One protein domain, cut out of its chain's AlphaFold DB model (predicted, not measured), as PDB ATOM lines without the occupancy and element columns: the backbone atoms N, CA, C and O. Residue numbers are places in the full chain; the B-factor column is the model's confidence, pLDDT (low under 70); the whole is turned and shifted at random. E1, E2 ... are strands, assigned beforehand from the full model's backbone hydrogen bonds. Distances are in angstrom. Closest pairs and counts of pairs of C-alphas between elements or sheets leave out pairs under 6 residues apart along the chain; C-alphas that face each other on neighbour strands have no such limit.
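What this domain is: This is residues 162 to 272 of the 388 residues of an uncharacterized protein of Daphnia pulex (UniProt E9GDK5). With little regular structure, this is a flat row of three small antiparallel sheets: twisted E4-E5-E6 in the middle, E1-E2-E3 beside it with E1 next to E6, and the hairpin E7 and E8 at the other end. The printed part has 111 residues, no named helix and eight strands, E1 to E8 (40 residues): all strand, compact, radius of gyration of the C-alphas 13.8 A, spans 41 by 37 by 19 A.

How they stand to each other: Start at E4 (227 to 231), E5 (238 to 243) and E6 (246 to 251), a meander, each strand the antiparallel neighbour of the one before, only just strongly twisted at 4.2 A off its plane. Within hydrogen-bond range are N 229 and O 240, 2.8 A, and N 241 and O 248, 2.9 A. E1 (167 to 171), E2 (179 to 184) and E3 (187 to 192) form another meander; look at N 170 and O 181, 2.9 A, and N 182 and O 189, 2.9 A. The closest C-alphas of E1 and E6, Phe 170 and Thr 248, are 6.4 A apart. In the hairpin E7 (256 to 258) and E8 (263 to 265), N 257 and O 264 are 2.9 A apart.

Where its parts are: Find C-alpha 167, where E1 begins, at (30.922, 21.158, -23.875); E2 spans 17.1 A. E8 ends at C-alpha 265, (50.118, 35.429, -4.380).

The domain as a whole: The printed part has no cut. The link E3 to E4 is long, 34 residues; 213 to 220 there have pLDDT under 70.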
ATOM      1  N   TYR A 162      33.294  10.169 -28.943       60.81
ATOM      2  CA  TYR A 162      32.163  10.773 -28.236       60.81
ATOM      3  C   TYR A 162      32.624  11.453 -26.950       60.81
ATOM      4  O   TYR A 162      33.292  10.841 -26.112       60.81
ATOM      5  N   CYS A 163      32.239  12.714 -26.776       71.69
ATOM      6  CA  CYS A 163      32.340  13.354 -25.482       71.69
ATOM      7  C   CYS A 163      31.153  12.921 -24.628       71.69
ATOM      8  O   CYS A 163      30.008  13.222 -24.945       71.69
ATOM      9  N   GLU A 164      31.433  12.316 -23.476       62.75
ATOM     10  CA  GLU A 164      30.428  12.024 -22.443       62.75
ATOM     11  C   GLU A 164      29.681  13.295 -21.975       62.75
ATOM     12  O   GLU A 164      28.642  13.238 -21.324       62.75
ATOM     13  N   LYS A 165      30.230  14.466 -22.317       57.03
ATOM     14  CA  LYS A 165      29.875  15.793 -21.835       57.03
ATOM     15  C   LYS A 165      29.706  16.756 -23.018       57.03
ATOM     16  O   LYS A 165      30.533  16.775 -23.925       57.03
ATOM     17  N   ASN A 166      28.646  17.572 -23.003       60.19
ATOM     18  CA  ASN A 166      28.241  18.379 -24.164       60.19
ATOM     19  C   ASN A 166      29.245  19.476 -24.561       60.19
ATOM     20  O   ASN A 166      29.344  19.775 -25.746       60.19
ATOM     21  N   TYR A 167      29.973  20.070 -23.607       64.62
ATOM     22  CA  TYR A 167      30.922  21.158 -23.875       64.62
ATOM     23  C   TYR A 167      32.134  21.112 -22.935       64.62
ATOM     24  O   TYR A 167      31.984  20.724 -21.777       64.62
ATOM     25  N   GLY A 168      33.311  21.542 -23.403       69.44
ATOM     26  CA  GLY A 168      34.489  21.762 -22.551       69.44
ATOM     27  C   GLY A 168      35.831  21.590 -23.263       69.44
ATOM     28  O   GLY A 168      35.879  21.164 -24.415       69.44
ATOM     29  N   PHE A 169      36.915  21.904 -22.552       77.69
ATOM     30  CA  PHE A 169      38.300  21.682 -22.975       77.69
ATOM     31  C   PHE A 169      38.957  20.712 -22.002       77.69
ATOM     32  O   PHE A 169      38.788  20.841 -20.789       77.69
ATOM     33  N   PHE A 170      39.704  19.746 -22.524       77.38
ATOM     34  CA  PHE A 170      40.209  18.642 -21.722       77.38
ATOM     35  C   PHE A 170      41.616  18.263 -22.155       77.38
ATOM     36  O   PHE A 170      41.880  18.077 -23.340       77.38
ATOM     37  N   VAL A 171      42.523  18.110 -21.196       80.50
ATOM     38  CA  VAL A 171      43.866  17.585 -21.459       80.50
ATOM     39  C   VAL A 171      43.783  16.097 -21.819       80.50
ATOM     40  O   VAL A 171      43.059  15.330 -21.180       80.50
ATOM     41  N   VAL A 172      44.563  15.659 -22.810       82.44
ATOM     42  CA  VAL A 172      44.780  14.230 -23.069       82.44
ATOM     43  C   VAL A 172      45.810  13.708 -22.069       82.44
ATOM     44  O   VAL A 172      46.979  14.105 -22.086       82.44
ATOM     45  N   GLN A 173      45.375  12.799 -21.201       76.88
ATOM     46  CA  GLN A 173      46.227  12.208 -20.168       76.88
ATOM     47  C   GLN A 173      47.441  11.488 -20.762       76.88
ATOM     48  O   GLN A 173      47.365  10.902 -21.842       76.88
ATOM     49  N   GLY A 174      48.569  11.544 -20.052       77.38
ATOM     50  CA  GLY A 174      49.826  10.923 -20.482       77.38
ATOM     51  C   GLY A 174      50.560  11.659 -21.609       77.38
ATOM     52  O   GLY A 174      51.577  11.168 -22.083       77.38
ATOM     53  N   THR A 175      50.085  12.837 -22.035       83.38
ATOM     54  CA  THR A 175      50.742  13.638 -23.092       83.38
ATOM     55  C   THR A 175      51.570  14.804 -22.554       83.38
ATOM     56  O   THR A 175      52.006  15.652 -23.328       83.38
ATOM     57  N   GLY A 176      51.753  14.896 -21.231       83.06
ATOM     58  CA  GLY A 176      52.404  16.051 -20.604       83.06
ATOM     59  C   GLY A 176      51.692  17.369 -20.929       83.06
ATOM     60  O   GLY A 176      52.340  18.389 -21.125       83.06
ATOM     61  N   CYS A 177      50.359  17.333 -21.058       87.25
ATOM     62  CA  CYS A 177      49.515  18.465 -21.446       87.25
ATOM     63  C   CYS A 177      49.800  19.025 -22.847       87.25
ATOM     64  O   CYS A 177      49.303  20.095 -23.193       87.25
ATOM     65  N   ARG A 178      50.564  18.316 -23.683       88.94
ATOM     66  CA  ARG A 178      50.826  18.750 -25.060       88.94
ATOM     67  C   ARG A 178      49.621  18.543 -25.963       88.94
ATOM     68  O   ARG A 178      49.412  19.338 -26.875       88.94
ATOM     69  N   ASN A 179      48.806  17.525 -25.689       85.88
ATOM     70  CA  ASN A 179      47.590  17.264 -26.445       85.88
ATOM     71  C   ASN A 179      46.364  17.564 -25.579       85.88
ATOM     72  O   ASN A 179      46.330  17.267 -24.382       85.88
ATOM     73  N   TYR A 180      45.337  18.123 -26.199       83.50
ATOM     74  CA  TYR A 180      44.059  18.432 -25.571       83.50
ATOM     75  C   TYR A 180      42.928  18.173 -26.567       83.50
ATOM     76  O   TYR A 180      43.169  17.996 -27.756       83.50
ATOM     77  N   TYR A 181      41.689  18.115 -26.104       80.75
ATOM     78  CA  TYR A 181      40.524  18.001 -26.969       80.75
ATOM     79  C   TYR A 181      39.420  18.949 -26.523       80.75
ATOM     80  O   TYR A 181      39.311  19.300 -25.345       80.75
ATOM     81  N   ILE A 182      38.604  19.374 -27.483       78.62
ATOM     82  CA  ILE A 182      37.435  20.219 -27.254       78.62
ATOM     83  C   ILE A 182      36.187  19.384 -27.503       78.62
ATOM     84  O   ILE A 182      36.122  18.628 -28.470       78.62
ATOM     85  N   CYS A 183      35.196  19.547 -26.637       75.38
ATOM     86  CA  CYS A 183      33.852  19.036 -26.827       75.38
ATOM     87  C   CYS A 183      32.917  20.199 -27.143       75.38
ATOM     88  O   CYS A 183      32.896  21.182 -26.400       75.38
ATOM     89  N   ILE A 184      32.143  20.086 -28.221       72.69
ATOM     90  CA  ILE A 184      31.055  21.014 -28.561       72.69
ATOM     91  C   ILE A 184      29.883  20.180 -29.083       72.69
ATOM     92  O   ILE A 184      30.038  19.423 -30.039       72.69
ATOM     93  N   GLY A 185      28.724  20.267 -28.426       65.31
ATOM     94  CA  GLY A 185      27.547  19.461 -28.765       65.31
ATOM     95  C   GLY A 185      27.800  17.946 -28.719       65.31
ATOM     96  O   GLY A 185      27.270  17.216 -29.549       65.31
ATOM     97  N   GLY A 186      28.672  17.481 -27.814       69.69
ATOM     98  CA  GLY A 186      29.045  16.063 -27.685       69.69
ATOM     99  C   GLY A 186      30.073  15.559 -28.713       69.69
ATOM    100  O   GLY A 186      30.559  14.435 -28.589       69.69
ATOM    101  N   SER A 187      30.454  16.391 -29.688       72.00
ATOM    102  CA  SER A 187      31.475  16.061 -30.691       72.00
ATOM    103  C   SER A 187      32.871  16.444 -30.200       72.00
ATOM    104  O   SER A 187      33.077  17.579 -29.759       72.00
ATOM    105  N   ARG A 188      33.818  15.501 -30.286       80.06
ATOM    106  CA  ARG A 188      35.217  15.664 -29.868       80.06
ATOM    107  C   ARG A 188      36.090  16.160 -31.020       80.06
ATOM    108  O   ARG A 188      36.037  15.617 -32.119       80.06
ATOM    109  N   SER A 189      36.966  17.116 -30.736       78.81
ATOM    110  CA  SER A 189      38.032  17.540 -31.645       78.81
ATOM    111  C   SER A 189      39.378  17.524 -30.929       78.81
ATOM    112  O   SER A 189      39.576  18.277 -29.977       78.81
ATOM    113  N   ASP A 190      40.289  16.658 -31.371       82.88
ATOM    114  CA  ASP A 190      41.640  16.531 -30.820       82.88
ATOM    115  C   ASP A 190      42.594  17.582 -31.397       82.88
ATOM    116  O   ASP A 190      42.610  17.851 -32.599       82.88
ATOM    117  N   LEU A 191      43.394  18.178 -30.516       83.69
ATOM    118  CA  LEU A 191      44.285  19.301 -30.778       83.69
ATOM    119  C   LEU A 191      45.622  19.100 -30.057       83.69
ATOM    120  O   LEU A 191      45.744  18.342 -29.091       83.69
ATOM    121  N   GLN A 192      46.643  19.815 -30.522       87.25
ATOM    122  CA  GLN A 192      47.969  19.815 -29.918       87.25
ATOM    123  C   GLN A 192      48.497  21.242 -29.797       87.25
ATOM    124  O   GLN A 192      48.345  22.059 -30.707       87.25
ATOM    125  N   CYS A 193      49.134  21.540 -28.669       82.50
ATOM    126  CA  CYS A 193      49.826  22.800 -28.469       82.50
ATOM    127  C   CYS A 193      51.050  22.919 -29.386       82.50
ATOM    128  O   CYS A 193      51.791  21.964 -29.605       82.50
ATOM    129  N   SER A 194      51.258  24.109 -29.952       82.75
ATOM    130  CA  SER A 194      52.359  24.347 -30.891       82.75
ATOM    131  C   SER A 194      53.721  24.333 -30.187       82.75
ATOM    132  O   SER A 194      53.883  24.927 -29.119       82.75
ATOM    133  N   GLY A 195      54.725  23.717 -30.816       85.56
ATOM    134  CA  GLY A 195      56.085  23.647 -30.270       85.56
ATOM    135  C   GLY A 195      56.144  22.890 -28.941       85.56
ATOM    136  O   GLY A 195      55.562  21.813 -28.805       85.56
ATOM    137  N   GLU A 196      56.846  23.460 -27.962       85.50
ATOM    138  CA  GLU A 196      57.005  22.889 -26.615       85.50
ATOM    139  C   GLU A 196      55.995  23.444 -25.598       85.50
ATOM    140  O   GLU A 196      56.094  23.160 -24.410       85.50
ATOM    141  N   THR A 197      55.005  24.222 -26.046       86.69
ATOM    142  CA  THR A 197      53.979  24.771 -25.149       86.69
ATOM    143  C   THR A 197      53.047  23.684 -24.606       86.69
ATOM    144  O   THR A 197      52.851  22.635 -25.225       86.69
ATOM    145  N   VAL A 198      52.458  23.945 -23.441       86.62
ATOM    146  CA  VAL A 198      51.584  23.019 -22.710       86.62
ATOM    147  C   VAL A 198      50.209  23.641 -22.480       86.62
ATOM    148  O   VAL A 198      50.092  24.836 -22.208       86.62
ATOM    149  N   PHE A 199      49.152  22.842 -22.612       84.06
ATOM    150  CA  PHE A 199      47.777  23.289 -22.424       84.06
ATOM    151  C   PHE A 199      47.462  23.414 -20.936       84.06
ATOM    152  O   PHE A 199      47.468  22.420 -20.213       84.06
ATOM    153  N   ASN A 200      47.133  24.622 -20.485       70.19
ATOM    154  CA  ASN A 200      46.831  24.884 -19.077       70.19
ATOM    155  C   ASN A 200      45.350  24.697 -18.691       70.19
ATOM    156  O   ASN A 200      44.936  25.158 -17.629       70.19
ATOM    157  N   GLY A 201      44.546  24.094 -19.572       69.88
ATOM    158  CA  GLY A 201      43.091  23.985 -19.427       69.88
ATOM    159  C   GLY A 201      42.299  25.065 -20.174       69.88
ATOM    160  O   GLY A 201      41.097  24.905 -20.384       69.88
ATOM    161  N   GLN A 202      42.960  26.132 -20.634       67.88
ATOM    162  CA  GLN A 202      42.330  27.210 -21.403       67.88
ATOM    163  C   GLN A 202      43.118  27.580 -22.664       67.88
ATOM    164  O   GLN A 202      42.534  27.750 -23.733       67.88
ATOM    165  N   VAL A 203      44.440  27.709 -22.548       74.88
ATOM    166  CA  VAL A 203      45.350  28.122 -23.622       74.88
ATOM    167  C   VAL A 203      46.670  27.353 -23.543       74.88
ATOM    168  O   VAL A 203      47.052  26.832 -22.497       74.88
ATOM    169  N   CYS A 204      47.385  27.290 -24.664       82.56
ATOM    170  CA  CYS A 204      48.753  26.785 -24.690       82.56
ATOM    171  C   CYS A 204      49.707  27.862 -24.162       82.56
ATOM    172  O   CYS A 204      49.728  28.978 -24.685       82.56
ATOM    173  N   VAL A 205      50.479  27.532 -23.130       81.00
ATOM    174  CA  VAL A 205      51.416  28.442 -22.455       81.00
ATOM    175  C   VAL A 205      52.813  27.838 -22.385       81.00
ATOM    176  O   VAL A 205      53.004  26.648 -22.638       81.00
ATOM    177  N   ASP A 206      53.800  28.664 -22.051       81.69
ATOM    178  CA  ASP A 206      55.169  28.199 -21.835       81.69
ATOM    179  C   ASP A 206      55.235  27.228 -20.629       81.69
ATOM    180  O   ASP A 206      54.601  27.504 -19.603       81.69
ATOM    181  N   PRO A 207      55.985  26.110 -20.701       80.62
ATOM    182  CA  PRO A 207      56.126  25.162 -19.589       80.62
ATOM    183  C   PRO A 207      56.656  25.777 -18.285       80.62
ATOM    184  O   PRO A 207      56.357  25.275 -17.203       80.62
ATOM    185  N   ALA A 208      57.397  26.888 -18.346       76.62
ATOM    186  CA  ALA A 208      57.824  27.620 -17.155       76.62
ATOM    187  C   ALA A 208      56.648  28.296 -16.422       76.62
ATOM    188  O   ALA A 208      56.732  28.578 -15.227       76.62
ATOM    189  N   GLN A 209      55.543  28.562 -17.126       69.88
ATOM    190  CA  GLN A 209      54.341  29.191 -16.574       69.88
ATOM    191  C   GLN A 209      53.327  28.175 -16.040       69.88
ATOM    192  O   GLN A 209      52.472  28.545 -15.232       69.88
ATOM    193  N   TYR A 210      53.413  26.916 -16.477       73.12
ATOM    194  CA  TYR A 210      52.465  25.862 -16.136       73.12
ATOM    195  C   TYR A 210      53.147  24.495 -16.075       73.12
ATOM    196  O   TYR A 210      53.669  23.999 -17.069       73.12
ATOM    197  N   THR A 211      53.075  23.844 -14.914       77.31
ATOM    198  CA  THR A 211      53.519  22.450 -14.782       77.31
ATOM    199  C   THR A 211      52.316  21.544 -14.944       77.31
ATOM    200  O   THR A 211      51.407  21.599 -14.109       77.31
ATOM    201  N   CYS A 212      52.342  20.717 -15.989       74.62
ATOM    202  CA  CYS A 212      51.310  19.724 -16.243       74.62
ATOM    203  C   CYS A 212      51.127  18.816 -15.016       74.62
ATOM    204  O   CYS A 212      52.124  18.279 -14.524       74.62
ATOM    205  N   PRO A 213      49.899  18.639 -14.503       68.75
ATOM    206  CA  PRO A 213      49.646  17.705 -13.418       68.75
ATOM    207  C   PRO A 213      50.016  16.289 -13.875       68.75
ATOM    208  O   PRO A 213      49.464  15.793 -14.856       68.75
ATOM    209  N   GLU A 214      50.944  15.628 -13.176       61.41
ATOM    210  CA  GLU A 214      51.353  14.247 -13.499       61.41
ATOM    211  C   GLU A 214      50.249  13.212 -13.235       61.41
ATOM    212  O   GLU A 214      50.319  12.070 -13.684       61.41
ATOM    213  N   SER A 215      49.181  13.625 -12.563       53.38
ATOM    214  CA  SER A 215      47.974  12.845 -12.382       53.38
ATOM    215  C   SER A 215      46.773  13.763 -12.567       53.38
ATOM    216  O   SER A 215      46.646  14.803 -11.918       53.38
ATOM    217  N   SER A 216      45.839  13.362 -13.428       48.94
ATOM    218  CA  SER A 216      44.456  13.796 -13.288       48.94
ATOM    219  C   SER A 216      43.948  13.281 -11.953       48.94
ATOM    220  O   SER A 216      43.381  12.187 -11.867       48.94
ATOM    221  N   HIS A 217      44.182  14.038 -10.885       51.94
ATOM    222  CA  HIS A 217      43.347  13.908  -9.715       51.94
ATOM    223  C   HIS A 217      41.932  14.164 -10.201       51.94
ATOM    224  O   HIS A 217      41.585  15.273 -10.597       51.94
ATOM    225  N   LYS A 218      41.153  13.083 -10.244       52.78
ATOM    226  CA  LYS A 218      39.727  13.094 -10.527       52.78
ATOM    227  C   LYS A 218      39.076  13.860  -9.383       52.78
ATOM    228  O   LYS A 218      38.572  13.267  -8.435       52.78
ATOM    229  N   SER A 219      39.160  15.186  -9.423       58.62
ATOM    230  CA  SER A 219      38.196  15.996  -8.707       58.62
ATOM    231  C   SER A 219      36.832  15.595  -9.262       58.62
ATOM    232  O   SER A 219      36.694  15.168 -10.415       58.62
ATOM    233  N   ASP A 220      35.849  15.541  -8.377       69.12
ATOM    234  CA  ASP A 220      34.542  15.038  -8.744       69.12
ATOM    235  C   ASP A 220      33.551  16.185  -8.690       69.12
ATOM    236  O   ASP A 220      33.271  16.737  -7.624       69.12
ATOM    237  N   CYS A 221      33.033  16.564  -9.855       76.88
ATOM    238  CA  CYS A 221      31.890  17.460  -9.933       76.88
ATOM    239  C   CYS A 221      30.590  16.776  -9.481       76.88
ATOM    240  O   CYS A 221      29.576  17.465  -9.364       76.88
ATOM    241  N   GLN A 222      30.611  15.467  -9.189       76.62
ATOM    242  CA  GLN A 222      29.474  14.731  -8.654       76.62
ATOM    243  C   GLN A 222      28.963  15.362  -7.353       76.62
ATOM    244  O   GLN A 222      29.678  15.490  -6.359       76.62
ATOM    245  N   GLY A 223      27.703  15.802  -7.379       74.50
ATOM    246  CA  GLY A 223      27.057  16.468  -6.241       74.50
ATOM    247  C   GLY A 223      27.496  17.921  -6.015       74.50
ATOM    248  O   GLY A 223      27.030  18.558  -5.071       74.50
ATOM    249  N   LYS A 224      28.356  18.476  -6.877       78.00
ATOM    250  CA  LYS A 224      28.706  19.901  -6.877       78.00
ATOM    251  C   LYS A 224      27.807  20.663  -7.850       78.00
ATOM    252  O   LYS A 224      27.444  20.163  -8.915       78.00
ATOM    253  N   SER A 225      27.444  21.884  -7.471       77.19
ATOM    254  CA  SER A 225      26.796  22.846  -8.364       77.19
ATOM    255  C   SER A 225      27.789  23.372  -9.406       77.19
ATOM    256  O   SER A 225      28.999  23.223  -9.246       77.19
ATOM    257  N   ASP A 226      27.290  24.051 -10.439       72.25
ATOM    258  CA  ASP A 226      28.161  24.806 -11.342       72.25
ATOM    259  C   ASP A 226      29.008  25.814 -10.544       72.25
ATOM    260  O   ASP A 226      28.503  26.467  -9.625       72.25
ATOM    261  N   GLY A 227      30.293  25.940 -10.883       72.06
ATOM    262  CA  GLY A 227      31.200  26.878 -10.217       72.06
ATOM    263  C   GLY A 227      32.657  26.430 -10.189       72.06
ATOM    264  O   GLY A 227      32.994  25.342 -10.647       72.06
ATOM    265  N   VAL A 228      33.529  27.288  -9.659       76.38
ATOM    266  CA  VAL A 228      34.963  26.997  -9.490       76.38
ATOM    267  C   VAL A 228      35.292  26.465  -8.101       76.38
ATOM    268  O   VAL A 228      34.735  26.910  -7.096       76.38
ATOM    269  N   TYR A 229      36.227  25.521  -8.050       81.88
ATOM    270  CA  TYR A 229      36.611  24.804  -6.842       81.88
ATOM    271  C   TYR A 229      38.135  24.662  -6.750       81.88
ATOM    272  O   TYR A 229      38.772  24.369  -7.758       81.88
ATOM    273  N   PRO A 230      38.738  24.833  -5.560       83.56
ATOM    274  CA  PRO A 230      40.160  24.561  -5.370       83.56
ATOM    275  C   PRO A 230      40.452  23.065  -5.518       83.56
ATOM    276  O   PRO A 230      39.748  22.232  -4.936       83.56
ATOM    277  N   ASP A 231      41.535  22.725  -6.217       82.44
ATOM    278  CA  ASP A 231      42.132  21.394  -6.139       82.44
ATOM    279  C   ASP A 231      43.089  21.360  -4.943       82.44
ATOM    280  O   ASP A 231      44.249  21.774  -5.001       82.44
ATOM    281  N   ARG A 232      42.572  20.864  -3.824       79.81
ATOM    282  CA  ARG A 232      43.311  20.773  -2.563       79.81
ATOM    283  C   ARG A 232      44.464  19.780  -2.633       79.81
ATOM    284  O   ARG A 232      45.450  19.975  -1.931       79.81
ATOM    285  N   GLN A 233      44.378  18.764  -3.493       77.31
ATOM    286  CA  GLN A 233      45.443  17.776  -3.643       77.31
ATOM    287  C   GLN A 233      46.718  18.416  -4.195       77.31
ATOM    288  O   GLN A 233      47.821  18.070  -3.784       77.31
ATOM    289  N   SER A 234      46.557  19.410  -5.068       77.06
ATOM    290  CA  SER A 234      47.657  20.229  -5.580       77.06
ATOM    291  C   SER A 234      48.138  21.326  -4.616       77.06
ATOM    292  O   SER A 234      48.921  22.189  -5.014       77.06
ATOM    293  N   GLY A 235      47.627  21.375  -3.379       80.44
ATOM    294  CA  GLY A 235      47.865  22.495  -2.467       80.44
ATOM    295  C   GLY A 235      47.239  23.806  -2.958       80.44
ATOM    296  O   GLY A 235      47.812  24.871  -2.750       80.44
ATOM    297  N   CYS A 236      46.085  23.737  -3.636       85.94
ATOM    298  CA  CYS A 236      45.394  24.869  -4.268       85.94
ATOM    299  C   CYS A 236      46.182  25.528  -5.412       85.94
ATOM    300  O   CYS A 236      45.813  26.604  -5.881       85.94
ATOM    301  N   ARG A 237      47.256  24.902  -5.898       83.50
ATOM    302  CA  ARG A 237      47.960  25.352  -7.105       83.50
ATOM    303  C   ARG A 237      47.088  25.196  -8.352       83.50
ATOM    304  O   ARG A 237      47.141  26.020  -9.265       83.50
ATOM    305  N   ASN A 238      46.272  24.153  -8.361       79.75
ATOM    306  CA  ASN A 238      45.257  23.879  -9.358       79.75
ATOM    307  C   ASN A 238      43.865  24.218  -8.806       79.75
ATOM    308  O   ASN A 238      43.628  24.309  -7.596       79.75
ATOM    309  N   TYR A 239      42.926  24.395  -9.719       80.25
ATOM    310  CA  TYR A 239      41.509  24.572  -9.449       80.25
ATOM    311  C   TYR A 239      40.714  23.982 -10.611       80.25
ATOM    312  O   TYR A 239      41.251  23.768 -11.690       80.25
ATOM    313  N   TYR A 240      39.436  23.697 -10.409       78.06
ATOM    314  CA  TYR A 240      38.602  23.102 -11.444       78.06
ATOM    315  C   TYR A 240      37.252  23.801 -11.543       78.06
ATOM    316  O   TYR A 240      36.690  24.271 -10.552       78.06
ATOM    317  N   LEU A 241      36.737  23.894 -12.767       74.88
ATOM    318  CA  LEU A 241      35.402  24.394 -13.072       74.88
ATOM    319  C   LEU A 241      34.447  23.212 -13.225       74.88
ATOM    320  O   LEU A 241      34.681  22.340 -14.058       74.88
ATOM    321  N   CYS A 242      33.355  23.229 -12.465       77.75
ATOM    322  CA  CYS A 242      32.221  22.337 -12.654       77.75
ATOM    323  C   CYS A 242      31.126  23.008 -13.486       77.75
ATOM    324  O   CYS A 242      30.719  24.135 -13.201       77.75
ATOM    325  N   LEU A 243      30.633  22.298 -14.498       67.44
ATOM    326  CA  LEU A 243      29.606  22.751 -15.433       67.44
ATOM    327  C   LEU A 243      28.681  21.595 -15.797       67.44
ATOM    328  O   LEU A 243      29.056  20.753 -16.593       67.44
ATOM    329  N   GLY A 244      27.485  21.490 -15.225       65.88
ATOM    330  CA  GLY A 244      26.583  20.368 -15.510       65.88
ATOM    331  C   GLY A 244      27.250  19.008 -15.260       65.88
ATOM    332  O   GLY A 244      27.145  18.110 -16.088       65.88
ATOM    333  N   GLN A 245      27.993  18.888 -14.151       68.75
ATOM    334  CA  GLN A 245      28.835  17.729 -13.794       68.75
ATOM    335  C   GLN A 245      30.086  17.531 -14.686       68.75
ATOM    336  O   GLN A 245      30.850  16.577 -14.511       68.75
ATOM    337  N   VAL A 246      30.352  18.437 -15.631       64.19
ATOM    338  CA  VAL A 246      31.600  18.509 -16.403       64.19
ATOM    339  C   VAL A 246      32.696  19.163 -15.597       64.19
ATOM    340  O   VAL A 246      32.465  20.230 -15.056       64.19
ATOM    341  N   GLN A 247      33.875  18.546 -15.555       72.25
ATOM    342  CA  GLN A 247      35.049  19.124 -14.919       72.25
ATOM    343  C   GLN A 247      36.014  19.651 -15.974       72.25
ATOM    344  O   GLN A 247      36.332  18.928 -16.916       72.25
ATOM    345  N   THR A 248      36.522  20.859 -15.765       68.62
ATOM    346  CA  THR A 248      37.676  21.397 -16.486       68.62
ATOM    347  C   THR A 248      38.746  21.790 -15.478       68.62
ATOM    348  O   THR A 248      38.503  22.656 -14.640       68.62
ATOM    349  N   ASP A 249      39.911  21.152 -15.566       71.44
ATOM    350  CA  ASP A 249      41.068  21.433 -14.715       71.44
ATOM    351  C   ASP A 249      41.831  22.660 -15.211       71.44
ATOM    352  O   ASP A 249      42.041  22.837 -16.411       71.44
ATOM    353  N   LEU A 250      42.240  23.509 -14.276       73.06
ATOM    354  CA  LEU A 250      42.933  24.771 -14.497       73.06
ATOM    355  C   LEU A 250      44.045  24.909 -13.447       73.06
ATOM    356  O   LEU A 250      43.981  24.315 -12.369       73.06
ATOM    357  N   SER A 251      45.056  25.732 -13.719       76.00
ATOM    358  CA  SER A 251      46.088  26.030 -12.719       76.00
ATOM    359  C   SER A 251      46.399  27.503 -12.628       76.00
ATOM    360  O   SER A 251      46.295  28.253 -13.601       76.00
ATOM    361  N   CYS A 252      46.810  27.907 -11.433       76.25
ATOM    362  CA  CYS A 252      47.308  29.243 -11.210       76.25
ATOM    363  C   CYS A 252      48.704  29.433 -11.820       76.25
ATOM    364  O   CYS A 252      49.483  28.477 -11.888       76.25
ATOM    365  N   PRO A 253      49.035  30.667 -12.253       77.31
ATOM    366  CA  PRO A 253      50.383  31.007 -12.689       77.31
ATOM    367  C   PRO A 253      51.436  30.661 -11.632       77.31
ATOM    368  O   PRO A 253      51.143  30.606 -10.433       77.31
ATOM    369  N   ALA A 254      52.685  30.491 -12.066       75.88
ATOM    370  CA  ALA A 254      53.806  30.250 -11.161       75.88
ATOM    371  C   ALA A 254      53.851  31.277 -10.008       75.88
ATOM    372  O   ALA A 254      53.725  32.484 -10.219       75.88
ATOM    373  N   GLY A 255      54.016  30.781  -8.778       77.75
ATOM    374  CA  GLY A 255      54.038  31.602  -7.561       77.75
ATOM    375  C   GLY A 255      52.664  32.000  -7.007       77.75
ATOM    376  O   GLY A 255      52.608  32.723  -6.013       77.75
ATOM    377  N   GLN A 256      51.561  31.539  -7.604       83.75
ATOM    378  CA  GLN A 256      50.202  31.833  -7.143       83.75
ATOM    379  C   GLN A 256      49.447  30.573  -6.715       83.75
ATOM    380  O   GLN A 256      49.701  29.480  -7.219       83.75
ATOM    381  N   LEU A 257      48.488  30.751  -5.805       84.88
ATOM    382  CA  LEU A 257      47.545  29.730  -5.353       84.88
ATOM    383  C   LEU A 257      46.108  30.229  -5.535       84.88
ATOM    384  O   LEU A 257      45.841  31.433  -5.488       84.88
ATOM    385  N   PHE A 258      45.181  29.301  -5.749       82.19
ATOM    386  CA  PHE A 258      43.762  29.588  -5.876       82.19
ATOM    387  C   PHE A 258      43.141  29.811  -4.495       82.19
ATOM    388  O   PHE A 258      43.061  28.894  -3.681       82.19
ATOM    389  N   ASP A 259      42.656  31.026  -4.245       80.19
ATOM    390  CA  ASP A 259      42.051  31.434  -2.967       80.19
ATOM    391  C   ASP A 259      40.573  31.014  -2.817       80.19
ATOM    392  O   ASP A 259      39.882  31.430  -1.889       80.19
ATOM    393  N   GLY A 260      40.064  30.201  -3.748       77.94
ATOM    394  CA  GLY A 260      38.646  29.856  -3.859       77.94
ATOM    395  C   GLY A 260      37.865  30.751  -4.827       77.94
ATOM    396  O   GLY A 260      36.710  30.454  -5.132       77.94
ATOM    397  N   ARG A 261      38.472  31.835  -5.326       74.38
ATOM    398  CA  ARG A 261      37.849  32.794  -6.253       74.38
ATOM    399  C   ARG A 261      38.761  33.167  -7.420       74.38
ATOM    400  O   ARG A 261      38.293  33.327  -8.546       74.38
ATOM    401  N   ARG A 262      40.054  33.339  -7.161       76.81
ATOM    402  CA  ARG A 262      41.073  33.755  -8.127       76.81
ATOM    403  C   ARG A 262      42.437  33.198  -7.746       76.81
ATOM    404  O   ARG A 262      42.666  32.751  -6.628       76.81
ATOM    405  N   CYS A 263      43.363  33.291  -8.687       80.56
ATOM    406  CA  CYS A 263      44.771  33.094  -8.393       80.56
ATOM    407  C   CYS A 263      45.329  34.345  -7.714       80.56
ATOM    408  O   CYS A 263      45.193  35.460  -8.228       80.56
ATOM    409  N   ALA A 264      45.914  34.154  -6.539       82.69
ATOM    410  CA  ALA A 264      46.534  35.196  -5.738       82.69
ATOM    411  C   ALA A 264      47.928  34.746  -5.284       82.69
ATOM    412  O   ALA A 264      48.262  33.565  -5.351       82.69
ATOM    413  N   ASP A 265      48.760  35.699  -4.863       82.19
ATOM    414  CA  ASP A 265      50.118  35.429  -4.380       82.19
ATOM    415  C   ASP A 265      50.102  34.344  -3.293       82.19
ATOM    416  O   ASP A 265      49.333  34.440  -2.331       82.19
ATOM    417  N   SER A 266      50.941  33.315  -3.447       85.50
ATOM    418  CA  SER A 266      50.954  32.148  -2.560       85.50
ATOM    419  C   SER A 266      51.199  32.502  -1.092       85.50
ATOM    420  O   SER A 266      50.729  31.792  -0.209       85.50
ATOM    421  N   ARG A 267      51.858  33.633  -0.805       84.75
ATOM    422  CA  ARG A 267      52.110  34.117   0.562       84.75
ATOM    423  C   ARG A 267      50.847  34.611   1.268       84.75
ATOM    424  O   ARG A 267      50.873  34.819   2.475       84.75
ATOM    425  N   ARG A 268      49.763  34.856   0.522       80.38
ATOM    426  CA  ARG A 268      48.492  35.408   1.025       80.38
ATOM    427  C   ARG A 268      47.347  34.395   1.025       80.38
ATOM    428  O   ARG A 268      46.233  34.757   1.389       80.38
ATOM    429  N   VAL A 269      47.593  33.161   0.587       82.19
ATOM    430  CA  VAL A 269      46.557  32.139   0.408       82.19
ATOM    431  C   VAL A 269      46.855  30.942   1.294       82.19
ATOM    432  O   VAL A 269      47.887  30.291   1.148       82.19
ATOM    433  N   THR A 270      45.909  30.611   2.167       82.56
ATOM    434  CA  THR A 270      45.972  29.398   2.984       82.56
ATOM    435  C   THR A 270      45.095  28.320   2.357       82.56
ATOM    436  O   THR A 270      43.872  28.451   2.300       82.56
ATOM    437  N   CYS A 271      45.707  27.228   1.898       78.06
ATOM    438  CA  CYS A 271      44.979  26.077   1.374       78.06
ATOM    439  C   CYS A 271      44.541  25.154   2.529       78.06
ATOM    440  O   CYS A 271      45.204  24.163   2.822       78.06
ATOM    441  N   SER A 272      43.448  25.491   3.223       72.12
ATOM    442  CA  SER A 272      42.902  24.682   4.334       72.12
ATOM    443  C   SER A 272      41.419  24.366   4.150       72.12
ATOM    444  O   SER A 272      40.703  25.094   3.453       72.12
TER     445      SER A 272